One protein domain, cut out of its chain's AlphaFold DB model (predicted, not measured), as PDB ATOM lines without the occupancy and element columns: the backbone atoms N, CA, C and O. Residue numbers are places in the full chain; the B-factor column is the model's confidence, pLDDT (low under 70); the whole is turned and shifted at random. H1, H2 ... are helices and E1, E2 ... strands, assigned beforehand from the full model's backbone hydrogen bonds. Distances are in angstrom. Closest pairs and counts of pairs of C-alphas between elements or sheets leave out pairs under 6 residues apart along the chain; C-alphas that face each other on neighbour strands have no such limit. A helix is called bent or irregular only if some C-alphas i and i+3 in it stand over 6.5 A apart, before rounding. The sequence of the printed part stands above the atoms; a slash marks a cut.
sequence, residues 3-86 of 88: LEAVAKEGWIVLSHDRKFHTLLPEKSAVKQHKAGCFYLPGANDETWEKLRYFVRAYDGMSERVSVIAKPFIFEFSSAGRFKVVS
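This is residues 3 to 86 of the 88 residues of the protein "PIN_10 domain-containing protein" of Bradyrhizobium sp. MOS002 (UniProt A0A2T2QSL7). A strongly bent helix, H4, covers part of a small twisted sheet of four strands: its arm H4b runs along E2 and E3, and its arm H4a turns off at 54 degrees. H1 and H3 lie side by side near the residues where E1, E2 and E3 begin, and the short H2 lies near E2. The 84 printed residues hold four named helices and four named strands, in the order H1 E1 H2 H3 E2 H4 E3 E4; the sheet is mixed, in the order E1 E2 E3 E4, and the class is mixed, helices and strands. The whole is compact, with a radius of gyration of the C-alphas of 12.3 A and spans of 32 by 27 by 22 A.

H1, residues 3 to 8, only grazes the sheet. E1, residues 12 to 15, is an edge strand. H2, residues 19 to 22, and H3, residues 24 to 33, only just touch, and only at the corner by their link, with 3 pairs of C-alphas within 8 A; the closest are those of Phe 20 and Glu 26, 5.4 A. H1 touches H3 at a shallow tilt of 15 degrees, the same way; their closest C-alphas, of Glu 4 and His 33, are 5.5 A apart. E2, residues 36 to 39, is parallel to E1, with N 13 and O 36 at 2.9 A. E1, H2, H3 and E2 form a strand-helix-strand unit, two parallel neighbour strands with helices between, and its crossover is right-handed. H4, residues 47 to 67, was assigned as one helix by its hydrogen bonds but is bent, with C-alphas 56 and 59 at 7.5 A. H4a, residues 47 to 56, only grazes the sheet. H4b, residues 59 to 67, has a height over the sheet of 9.6 A. E3, residues 72 to 76, is parallel to E2, with N 39 and O 74 at 2.8 A; E2, H4 and E3 form a second such unit, with a left-handed crossover. H4b lies over E3 and only just over E2, on which 3 of its C-alphas fall, and runs along the strands, at 16 degrees to E3 on the local plane. E4, residues 82 to 84, is an edge strand, antiparallel to E3 in a hairpin, with N 75 and O 83 at 2.8 A. In H1, H3, H4a and H4b every O i to N i+4 pair is within hydrogen-bond range; H2 is too short for one.

H1 begins at C-alpha 3, (-18.438, 17.750, 40.957), and is 8.6 A long. E1 measures 9.9 A, H2 5.3 A, H3 14.2 A and E2 10.4 A. H4a measures 14.3 A, H4b 12.7 A, E3 12.9 A and E4 6.8 A, ending at C-alpha 84, (-33.122, 5.374, 43.769).

The C-alphas of Gln 32 and Trp 48, the two farthest apart, are 33.1 A apart. The printed part has no cut and no long link. Residues 18 to 24 have pLDDT under 70.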
ATOM      1  N   LEU A   3     -17.061  18.120  41.319       81.06
ATOM      2  CA  LEU A   3     -18.438  17.750  40.957       81.06
ATOM      3  C   LEU A   3     -19.151  18.823  40.125       81.06
ATOM      4  O   LEU A   3     -19.912  18.493  39.222       81.06
ATOM      5  N   GLU A   4     -18.881  20.099  40.400       84.25
ATOM      6  CA  GLU A   4     -19.419  21.213  39.620       84.25
ATOM      7  C   GLU A   4     -18.917  21.186  38.171       84.25
ATOM      8  O   GLU A   4     -19.702  21.384  37.247       84.25
ATOM      9  N   ALA A   5     -17.625  20.911  37.965       87.94
ATOM     10  CA  ALA A   5     -17.042  20.808  36.630       87.94
ATOM     11  C   ALA A   5     -17.642  19.620  35.863       87.94
ATOM     12  O   ALA A   5     -18.131  19.791  34.753       87.94
ATOM     13  N   VAL A   6     -17.717  18.443  36.499       86.38
ATOM     14  CA  VAL A   6     -18.346  17.239  35.921       86.38
ATOM     15  C   VAL A   6     -19.801  17.502  35.525       86.38
ATOM     16  O   VAL A   6     -20.245  17.075  34.461       86.38
ATOM     17  N   ALA A   7     -20.553  18.224  36.358       86.25
ATOM     18  CA  ALA A   7     -21.940  18.545  36.056       86.25
ATOM     19  C   ALA A   7     -22.084  19.534  34.887       86.25
ATOM     20  O   ALA A   7     -22.962  19.330  34.046       86.25
ATOM     21  N   LYS A   8     -21.219  20.557  34.802       87.75
ATOM     22  CA  LYS A   8     -21.191  21.522  33.685       87.75
ATOM     23  C   LYS A   8     -20.910  20.845  32.344       87.75
ATOM     24  O   LYS A   8     -21.576  21.164  31.369       87.75
ATOM     25  N   GLU A   9     -20.009  19.868  32.329       90.25
ATOM     26  CA  GLU A   9     -19.691  19.069  31.136       90.25
ATOM     27  C   GLU A   9     -20.764  18.013  30.807       90.25
ATOM     28  O   GLU A   9     -20.654  17.268  29.835       90.25
ATOM     29  N   GLY A  10     -21.815  17.897  31.625       86.56
ATOM     30  CA  GLY A  10     -22.881  16.921  31.410       86.56
ATOM     31  C   GLY A  10     -22.471  15.476  31.708       86.56
ATOM     32  O   GLY A  10     -23.230  14.553  31.400       86.56
ATOM     33  N   TRP A  11     -21.340  15.253  32.373       90.56
ATOM     34  CA  TRP A  11     -20.833  13.920  32.690       90.56
ATOM     35  C   TRP A  11     -21.643  13.229  33.799       90.56
ATOM     36  O   TRP A  11     -22.492  13.831  34.474       90.56
ATOM     37  N   ILE A  12     -21.402  11.925  33.948       91.06
ATOM     38  CA  ILE A  12     -22.013  11.055  34.954       91.06
ATOM     39  C   ILE A  12     -20.923  10.557  35.895       91.06
ATOM     40  O   ILE A  12     -19.867  10.106  35.455       91.06
ATOM     41  N   VAL A  13     -21.190  10.628  37.196       90.56
ATOM     42  CA  VAL A  13     -20.285  10.103  38.217       90.56
ATOM     43  C   VAL A  13     -20.535   8.609  38.382       90.56
ATOM     44  O   VAL A  13     -21.667   8.190  38.616       90.56
ATOM     45  N   LEU A  14     -19.470   7.816  38.294       91.25
ATOM     46  CA  LEU A  14     -19.468   6.397  38.627       91.25
ATOM     47  C   LEU A  14     -18.576   6.203  39.846       91.25
ATOM     48  O   LEU A  14     -17.423   6.636  39.841       91.25
ATOM     49  N   SER A  15     -19.099   5.582  40.898       88.69
ATOM     50  CA  SER A  15     -18.341   5.385  42.131       88.69
ATOM     51  C   SER A  15     -18.600   4.019  42.741       88.69
ATOM     52  O   SER A  15     -19.720   3.526  42.713       88.69
ATOM     53  N   HIS A  16     -17.570   3.428  43.343       88.00
ATOM     54  CA  HIS A  16     -17.713   2.257  44.212       88.00
ATOM     55  C   HIS A  16     -17.686   2.634  45.698       88.00
ATOM     56  O   HIS A  16     -17.852   1.776  46.564       88.00
ATOM     57  N   ASP A  17     -17.463   3.913  46.018       78.62
ATOM     58  CA  ASP A  17     -17.331   4.372  47.395       78.62
ATOM     59  C   ASP A  17     -18.704   4.687  47.996       78.62
ATOM     60  O   ASP A  17     -19.449   5.553  47.529       78.62
ATOM     61  N   ARG A  18     -19.052   3.958  49.060       67.88
ATOM     62  CA  ARG A  18     -20.345   4.090  49.737       67.88
ATOM     63  C   ARG A  18     -20.485   5.447  50.431       67.88
ATOM     64  O   ARG A  18     -21.603   5.853  50.739       67.88
ATOM     65  N   LYS A  19     -19.383   6.173  50.652       63.91
ATOM     66  CA  LYS A  19     -19.387   7.496  51.294       63.91
ATOM     67  C   LYS A  19     -20.241   8.515  50.539       63.91
ATOM     68  O   LYS A  19     -20.941   9.288  51.185       63.91
ATOM     69  N   PHE A  20     -20.326   8.422  49.208       55.62
ATOM     70  CA  PHE A  20     -21.216   9.269  48.398       55.62
ATOM     71  C   PHE A  20     -22.718   9.040  48.685       55.62
ATOM     72  O   PHE A  20     -23.555   9.839  48.273       55.62
ATOM     73  N   HIS A  21     -23.078   7.956  49.386       54.41
ATOM     74  CA  HIS A  21     -24.460   7.576  49.707       54.41
ATOM     75  C   HIS A  21     -24.875   7.864  51.148       54.41
ATOM     76  O   HIS A  21     -26.073   7.924  51.445       54.41
ATOM     77  N   THR A  22     -23.917   8.000  52.055       58.56
ATOM     78  CA  THR A  22     -24.190   8.116  53.493       58.56
ATOM     79  C   THR A  22     -23.886   9.502  54.032       58.56
ATOM     80  O   THR A  22     -24.493   9.901  55.022       58.56
ATOM     81  N   LEU A  23     -22.999  10.252  53.378       63.31
ATOM     82  CA  LEU A  23     -22.616  11.586  53.810       63.31
ATOM     83  C   LEU A  23     -23.508  12.654  53.148       63.31
ATOM     84  O   LEU A  23     -23.753  12.663  51.939       63.31
ATOM     85  N   LEU A  24     -24.054  13.538  53.988       62.91
ATOM     86  CA  LEU A  24     -24.897  14.670  53.588       62.91
ATOM     87  C   LEU A  24     -24.218  15.647  52.601       62.91
ATOM     88  O   LEU A  24     -24.921  16.125  51.705       62.91
ATOM     89  N   PRO A  25     -22.905  15.955  52.705       72.00
ATOM     90  CA  PRO A  25     -22.240  16.898  51.803       72.00
ATOM     91  C   PRO A  25     -22.266  16.466  50.334       72.00
ATOM     92  O   PRO A  25     -22.541  17.280  49.458       72.00
ATOM     93  N   GLU A  26     -22.047  15.189  50.051       73.81
ATOM     94  CA  GLU A  26     -21.956  14.642  48.700       73.81
ATOM     95  C   GLU A  26     -23.333  14.600  48.034       73.81
ATOM     96  O   GLU A  26     -23.477  15.014  46.882       73.81
ATOM     97  N   LYS A  27     -24.374  14.198  48.777       78.94
ATOM     98  CA  LYS A  27     -25.767  14.309  48.311       78.94
ATOM     99  C   LYS A  27     -26.152  15.756  48.029       78.94
ATOM    100  O   LYS A  27     -26.778  16.042  47.007       78.94
ATOM    101  N   SER A  28     -25.752  16.663  48.920       80.31
ATOM    102  CA  SER A  28     -26.016  18.095  48.771       80.31
ATOM    103  C   SER A  28     -25.305  18.660  47.544       80.31
ATOM    104  O   SER A  28     -25.926  19.391  46.783       80.31
ATOM    105  N   ALA A  29     -24.060  18.252  47.281       82.00
ATOM    106  CA  ALA A  29     -23.308  18.660  46.098       82.00
ATOM    107  C   ALA A  29     -23.942  18.135  44.798       82.00
ATOM    108  O   ALA A  29     -24.094  18.894  43.840       82.00
ATOM    109  N   VAL A  30     -24.374  16.868  44.762       84.88
ATOM    110  CA  VAL A  30     -25.088  16.301  43.602       84.88
ATOM    111  C   VAL A  30     -26.373  17.080  43.315       84.88
ATOM    112  O   VAL A  30     -26.638  17.434  42.163       84.88
ATOM    113  N   LYS A  31     -27.143  17.403  44.360       86.12
ATOM    114  CA  LYS A  31     -28.368  18.207  44.261       86.12
ATOM    115  C   LYS A  31     -28.077  19.637  43.797       86.12
ATOM    116  O   LYS A  31     -28.708  20.107  42.855       86.12
ATOM    117  N   GLN A  32     -27.107  20.303  44.420       87.25
ATOM    118  CA  GLN A  32     -26.724  21.690  44.139       87.25
ATOM    119  C   GLN A  32     -26.220  21.869  42.706       87.25
ATOM    120  O   GLN A  32     -26.598  22.828  42.035       87.25
ATOM    121  N   HIS A  33     -25.393  20.942  42.223       89.06
ATOM    122  CA  HIS A  33     -24.780  21.033  40.900       89.06
ATOM    123  C   HIS A  33     -25.570  20.309  39.804       89.06
ATOM    124  O   HIS A  33     -25.136  20.311  38.660       89.06
ATOM    125  N   LYS A  34     -26.736  19.719  40.114       88.75
ATOM    126  CA  LYS A  34     -27.551  18.935  39.165       88.75
ATOM    127  C   LYS A  34     -26.760  17.796  38.500       88.75
ATOM    128  O   LYS A  34     -26.864  17.572  37.296       88.75
ATOM    129  N   ALA A  35     -25.953  17.076  39.278       90.31
ATOM    130  CA  ALA A  35     -25.159  15.954  38.778       90.31
ATOM    131  C   ALA A  35     -25.976  14.648  38.726       90.31
ATOM    132  O   ALA A  35     -26.946  14.470  39.463       90.31
ATOM    133  N   GLY A  36     -25.574  13.717  37.859       91.75
ATOM    134  CA  GLY A  36     -26.075  12.339  37.853       91.75
ATOM    135  C   GLY A  36     -25.003  11.400  38.395       91.75
ATOM    136  O   GLY A  36     -23.838  11.535  38.017       91.75
ATOM    137  N   CYS A  37     -25.380  10.475  39.274       91.62
ATOM    138  CA  CYS A  37     -24.446   9.556  39.921       91.62
ATOM    139  C   CYS A  37     -24.985   8.121  39.953       91.62
ATOM    140  O   CYS A  37     -26.148   7.894  40.303       91.62
ATOM    141  N   PHE A  38     -24.121   7.157  39.640       92.75
ATOM    142  CA  PHE A  38     -24.343   5.737  39.889       92.75
ATOM    143  C   PHE A  38     -23.302   5.202  40.863       92.75
ATOM    144  O   PHE A  38     -22.097   5.408  40.707       92.75
ATOM    145  N   TYR A  39     -23.789   4.449  41.836       90.44
ATOM    146  CA  TYR A  39     -22.970   3.690  42.754       90.44
ATOM    147  C   TYR A  39     -22.975   2.222  42.385       90.44
ATOM    148  O   TYR A  39     -24.034   1.616  42.228       90.44
ATOM    149  N   LEU A  40     -21.782   1.661  42.294       92.38
ATOM    150  CA  LEU A  40     -21.538   0.265  42.006       92.38
ATOM    151  C   LEU A  40     -21.018  -0.429  43.276       92.38
ATOM    152  O   LEU A  40     -20.311   0.183  44.078       92.38
ATOM    153  N   PRO A  41     -21.348  -1.708  43.498       90.06
ATOM    154  CA  PRO A  41     -20.867  -2.447  44.656       90.06
ATOM    155  C   PRO A  41     -19.374  -2.792  44.512       90.06
ATOM    156  O   PRO A  41     -18.744  -2.516  43.491       90.06
ATOM    157  N   GLY A  42     -18.800  -3.402  45.551       88.75
ATOM    158  CA  GLY A  42     -17.427  -3.907  45.508       88.75
ATOM    159  C   GLY A  42     -16.354  -2.857  45.784       88.75
ATOM    160  O   GLY A  42     -15.296  -2.888  45.172       88.75
ATOM    161  N   ALA A  43     -16.594  -1.920  46.710       87.38
ATOM    162  CA  ALA A  43     -15.606  -0.910  47.124       87.38
ATOM    163  C   ALA A  43     -14.230  -1.518  47.469       87.38
ATOM    164  O   ALA A  43     -13.190  -0.984  47.074       87.38
ATOM    165  N   ASN A  44     -14.258  -2.661  48.161       88.62
ATOM    166  CA  ASN A  44     -13.087  -3.396  48.635       88.62
ATOM    167  C   ASN A  44     -12.676  -4.539  47.697       88.62
ATOM    168  O   ASN A  44     -11.704  -5.229  47.989       88.62
ATOM    169  N   ASP A  45     -13.402  -4.742  46.598       90.56
ATOM    170  CA  ASP A  45     -13.117  -5.823  45.663       90.56
ATOM    171  C   ASP A  45     -11.944  -5.426  44.750       90.56
ATOM    172  O   ASP A  45     -11.605  -4.241  44.585       90.56
ATOM    173  N   GLU A  46     -11.323  -6.431  44.139       93.56
ATOM    174  CA  GLU A  46     -10.262  -6.231  43.157       93.56
ATOM    175  C   GLU A  46     -10.772  -5.490  41.914       93.56
ATOM    176  O   GLU A  46     -11.962  -5.491  41.584       93.56
ATOM    177  N   THR A  47      -9.850  -4.863  41.180       92.31
ATOM    178  CA  THR A  47     -10.158  -4.072  39.978       92.31
ATOM    179  C   THR A  47     -10.987  -4.847  38.956       92.31
ATOM    180  O   THR A  47     -11.897  -4.283  38.347       92.31
ATOM    181  N   TRP A  48     -10.706  -6.140  38.783       92.81
ATOM    182  CA  TRP A  48     -11.452  -6.983  37.855       92.81
ATOM    183  C   TRP A  48     -12.923  -7.126  38.257       92.81
ATOM    184  O   TRP A  48     -13.814  -6.936  37.431       92.81
ATOM    185  N   GLU A  49     -13.201  -7.369  39.536       91.25
ATOM    186  CA  GLU A  49     -14.573  -7.487  40.036       91.25
ATOM    187  C   GLU A  49     -15.320  -6.148  39.967       91.25
ATOM    188  O   GLU A  49     -16.481  -6.103  39.551       91.25
ATOM    189  N   LYS A  50     -14.633  -5.029  40.232       91.25
ATOM    190  CA  LYS A  50     -15.179  -3.678  40.007       91.25
ATOM    191  C   LYS A  50     -15.614  -3.467  38.560       91.25
ATOM    192  O   LYS A  50     -16.732  -3.006  38.314       91.25
ATOM    193  N   LEU A  51     -14.770  -3.860  37.606       92.88
ATOM    194  CA  LEU A  51     -15.095  -3.780  36.184       92.88
ATOM    195  C   LEU A  51     -16.295  -4.667  35.828       92.88
ATOM    196  O   LEU A  51     -17.178  -4.230  35.089       92.88
ATOM    197  N   ARG A  52     -16.382  -5.879  36.387       93.81
ATOM    198  CA  ARG A  52     -17.531  -6.772  36.170       93.81
ATOM    199  C   ARG A  52     -18.844  -6.143  36.628       93.81
ATOM    200  O   ARG A  52     -19.845  -6.273  35.921       93.81
ATOM    201  N   TYR A  53     -18.859  -5.428  37.755       92.81
ATOM    202  CA  TYR A  53     -20.057  -4.696  38.179       92.81
ATOM    203  C   TYR A  53     -20.429  -3.573  37.213       92.81
ATOM    204  O   TYR A  53     -21.611  -3.427  36.904       92.81
ATOM    205  N   PHE A  54     -19.447  -2.815  36.716       93.62
ATOM    206  CA  PHE A  54     -19.686  -1.769  35.722       93.62
ATOM    207  C   PHE A  54     -20.307  -2.341  34.445       93.62
ATOM    208  O   PHE A  54     -21.366  -1.880  34.024       93.62
ATOM    209  N   VAL A  55     -19.695  -3.383  33.874       95.19
ATOM    210  CA  VAL A  55     -20.181  -4.028  32.645       95.19
ATOM    211  C   VAL A  55     -21.598  -4.561  32.840       95.19
ATOM    212  O   VAL A  55     -22.468  -4.314  32.014       95.19
ATOM    213  N   ARG A  56     -21.870  -5.223  33.971       94.44
ATOM    214  CA  ARG A  56     -23.208  -5.742  34.288       94.44
ATOM    215  C   ARG A  56     -24.259  -4.638  34.448       94.44
ATOM    216  O   ARG A  56     -25.434  -4.877  34.185       94.44
ATOM    217  N   ALA A  57     -23.864  -3.462  34.925       95.44
ATOM    218  CA  ALA A  57     -24.755  -2.328  35.138       95.44
ATOM    219  C   ALA A  57     -24.940  -1.457  33.882       95.44
ATOM    220  O   ALA A  57     -25.890  -0.677  33.842       95.44
ATOM    221  N   TYR A  58     -24.050  -1.564  32.890       95.25
ATOM    222  CA  TYR A  58     -23.899  -0.601  31.798       95.25
ATOM    223  C   TYR A  58     -25.205  -0.293  31.062       95.25
ATOM    224  O   TYR A  58     -25.618   0.865  31.025       95.25
ATOM    225  N   ASP A  59     -25.898  -1.314  30.558       95.75
ATOM    226  CA  ASP A  59     -27.133  -1.121  29.789       95.75
ATOM    227  C   ASP A  59     -28.217  -0.429  30.626       95.75
ATOM    228  O   ASP A  59     -28.846   0.536  30.186       95.75
ATOM    229  N   GLY A  60     -28.377  -0.851  31.882       95.25
ATOM    230  CA  GLY A  60     -29.350  -0.251  32.793       95.25
ATOM    231  C   GLY A  60     -28.984   1.168  33.237       95.25
ATOM    232  O   GLY A  60     -29.884   1.961  33.531       95.25
ATOM    233  N   MET A  61     -27.694   1.518  33.281       96.12
ATOM    234  CA  MET A  61     -27.257   2.902  33.495       96.12
ATOM    235  C   MET A  61     -27.575   3.762  32.272       96.12
ATOM    236  O   MET A  61     -28.168   4.829  32.428       96.12
ATOM    237  N   SER A  62     -27.240   3.286  31.073       95.31
ATOM    238  CA  SER A  62     -27.478   3.988  29.806       95.31
ATOM    239  C   SER A  62     -28.960   4.296  29.587       95.31
ATOM    240  O   SER A  62     -29.310   5.433  29.273       95.31
ATOM    241  N   GLU A  63     -29.841   3.326  29.843       95.50
ATOM    242  CA  GLU A  63     -31.296   3.516  29.793       95.50
ATOM    243  C   GLU A  63     -31.767   4.608  30.766       95.50
ATOM    244  O   GLU A  63     -32.564   5.475  30.423       95.50
ATOM    245  N   ARG A  64     -31.243   4.620  31.996       94.94
ATOM    246  CA  ARG A  64     -31.624   5.629  32.997       94.94
ATOM    247  C   ARG A  64     -31.134   7.019  32.623       94.94
ATOM    248  O   ARG A  64     -31.857   7.984  32.836       94.94
ATOM    249  N   VAL A  65     -29.934   7.127  32.060       93.81
ATOM    250  CA  VAL A  65     -29.384   8.409  31.602       93.81
ATOM    251  C   VAL A  65     -30.221   9.001  30.464       93.81
ATOM    252  O   VAL A  65     -30.337  10.223  30.396       93.81
ATOM    253  N   SER A  66     -30.827   8.177  29.602       92.94
ATOM    254  CA  SER A  66     -31.645   8.675  28.487       92.94
ATOM    255  C   SER A  66     -33.050   9.124  28.900       92.94
ATOM    256  O   SER A  66     -33.616   9.992  28.237       92.94
ATOM    257  N   VAL A  67     -33.605   8.578  29.989       94.00
ATOM    258  CA  VAL A  67     -34.994   8.860  30.410       94.00
ATOM    259  C   VAL A  67     -35.119   9.720  31.670       94.00
ATOM    260  O   VAL A  67     -36.170  10.317  31.896       94.00
ATOM    261  N   ILE A  68     -34.079   9.802  32.508       93.00
ATOM    262  CA  ILE A  68     -34.144  10.464  33.819       93.00
ATOM    263  C   ILE A  68     -33.316  11.745  33.815       93.00
ATOM    264  O   ILE A  68     -32.096  11.730  33.652       93.00
ATOM    265  N   ALA A  69     -33.986  12.869  34.069       90.06
ATOM    266  CA  ALA A  69     -33.327  14.155  34.226       90.06
ATOM    267  C   ALA A  69     -32.505  14.211  35.524       90.06
ATOM    268  O   ALA A  69     -32.924  13.732  36.579       90.06
ATOM    269  N   LYS A  70     -31.332  14.844  35.456       91.00
ATOM    270  CA  LYS A  70     -30.506  15.144  36.632       91.00
ATOM    271  C   LYS A  70     -31.183  16.217  37.512       91.00
ATOM    272  O   LYS A  70     -31.848  17.102  36.968       91.00
ATOM    273  N   PRO A  71     -30.954  16.229  38.841       92.00
ATOM    274  CA  PRO A  71     -30.058  15.351  39.592       92.00
ATOM    275  C   PRO A  71     -30.663  13.989  39.929       92.00
ATOM    276  O   PRO A  71     -31.841  13.884  40.255       92.00
ATOM    277  N   PHE A  72     -29.816  12.963  39.951       91.75
ATOM    278  CA  PHE A  72     -30.192  11.644  40.454       91.75
ATOM    279  C   PHE A  72     -29.009  10.935  41.105       91.75
ATOM    280  O   PHE A  72     -27.849  11.162  40.751       91.75
ATOM    281  N   ILE A  73     -29.324  10.022  42.024       91.00
ATOM    282  CA  ILE A  73     -28.381   9.040  42.554       91.00
ATOM    283  C   ILE A  73     -29.043   7.663  42.483       91.00
ATOM    284  O   ILE A  73     -30.126   7.457  43.039       91.00
ATOM    285  N   PHE A  74     -28.373   6.724  41.822       92.94
ATOM    286  CA  PHE A  74     -28.786   5.327  41.752       92.94
ATOM    287  C   PHE A  74     -27.771   4.417  42.435       92.94
ATOM    288  O   PHE A  74     -26.583   4.453  42.135       92.94
ATOM    289  N   GLU A  75     -28.257   3.545  43.307       91.75
ATOM    290  CA  GLU A  75     -27.502   2.448  43.902       91.75
ATOM    291  C   GLU A  75     -27.701   1.179  43.072       91.75
ATOM    292  O   GLU A  75     -28.822   0.677  42.975       91.75
ATOM    293  N   PHE A  76     -26.634   0.640  42.489       93.00
ATOM    294  CA  PHE A  76     -26.632  -0.697  41.911       93.00
ATOM    295  C   PHE A  76     -26.271  -1.717  42.992       93.00
ATOM    296  O   PHE A  76     -25.237  -1.628  43.650       93.00
ATOM    297  N   SER A  77     -27.145  -2.695  43.200       89.06
ATOM    298  CA  SER A  77     -26.913  -3.786  44.150       89.06
ATOM    299  C   SER A  77     -26.174  -4.952  43.493       89.06
ATOM    300  O   SER A  77     -26.308  -5.192  42.294       89.06
ATOM    301  N   SER A  78     -25.476  -5.765  44.290       83.06
ATOM    302  CA  SER A  78     -24.868  -7.027  43.830       83.06
ATOM    303  C   SER A  78     -25.894  -8.013  43.246       83.06
ATOM    304  O   SER A  78     -25.563  -8.828  42.383       83.06
ATOM    305  N   ALA A  79     -27.166  -7.886  43.636       86.06
ATOM    306  CA  ALA A  79     -28.293  -8.615  43.055       86.06
ATOM    307  C   ALA A  79     -28.682  -8.138  41.638       86.06
ATOM    308  O   ALA A  79     -29.555  -8.737  41.017       86.06
ATOM    309  N   GLY A  80     -28.048  -7.090  41.104       87.50
ATOM    310  CA  GLY A  80     -28.305  -6.577  39.758       87.50
ATOM    311  C   GLY A  80     -29.487  -5.618  39.660       87.50
ATOM    312  O   GLY A  80     -30.039  -5.434  38.581       87.50
ATOM    313  N   ARG A  81     -29.915  -5.030  40.781       91.25
ATOM    314  CA  ARG A  81     -31.050  -4.096  40.822       91.25
ATOM    315  C   ARG A  81     -30.572  -2.683  41.097       91.25
ATOM    316  O   ARG A  81     -29.743  -2.499  41.990       91.25
ATOM    317  N   PHE A  82     -31.157  -1.715  40.396       93.38
ATOM    318  CA  PHE A  82     -31.009  -0.296  40.701       93.38
ATOM    319  C   PHE A  82     -32.042   0.154  41.730       93.38
ATOM    320  O   PHE A  82     -33.227  -0.160  41.615       93.38
ATOM    321  N   LYS A  83     -31.597   0.949  42.698       92.19
ATOM    322  CA  LYS A  83     -32.434   1.612  43.693       92.19
ATOM    323  C   LYS A  83     -32.181   3.114  43.638       92.19
ATOM    324  O   LYS A  83     -31.034   3.545  43.601       92.19
ATOM    325  N   VAL A  84     -33.244   3.914  43.648       91.06
ATOM    326  CA  VAL A  84     -33.122   5.374  43.769       91.06
ATOM    327  C   VAL A  84     -32.702   5.719  45.196       91.06
ATOM    328  O   VAL A  84     -33.308   5.244  46.160       91.06
ATOM    329  N   VAL A  85     -31.684   6.562  45.336       87.25
ATOM    330  CA  VAL A  85     -31.313   7.155  46.624       87.25
ATOM    331  C   VAL A  85     -32.020   8.500  46.752       87.25
ATOM    332  O   VAL A  85     -31.895   9.358  45.881       87.25
ATOM    333  N   SER A  86     -32.765   8.684  47.845       83.56
ATOM    334  CA  SER A  86     -33.452   9.950  48.107       83.56
ATOM    335  C   SER A  86     -32.452  11.102  48.250       83.56
ATOM    336  O   SER A  86     -31.465  10.992  48.986       83.56
TER     337      SER A  86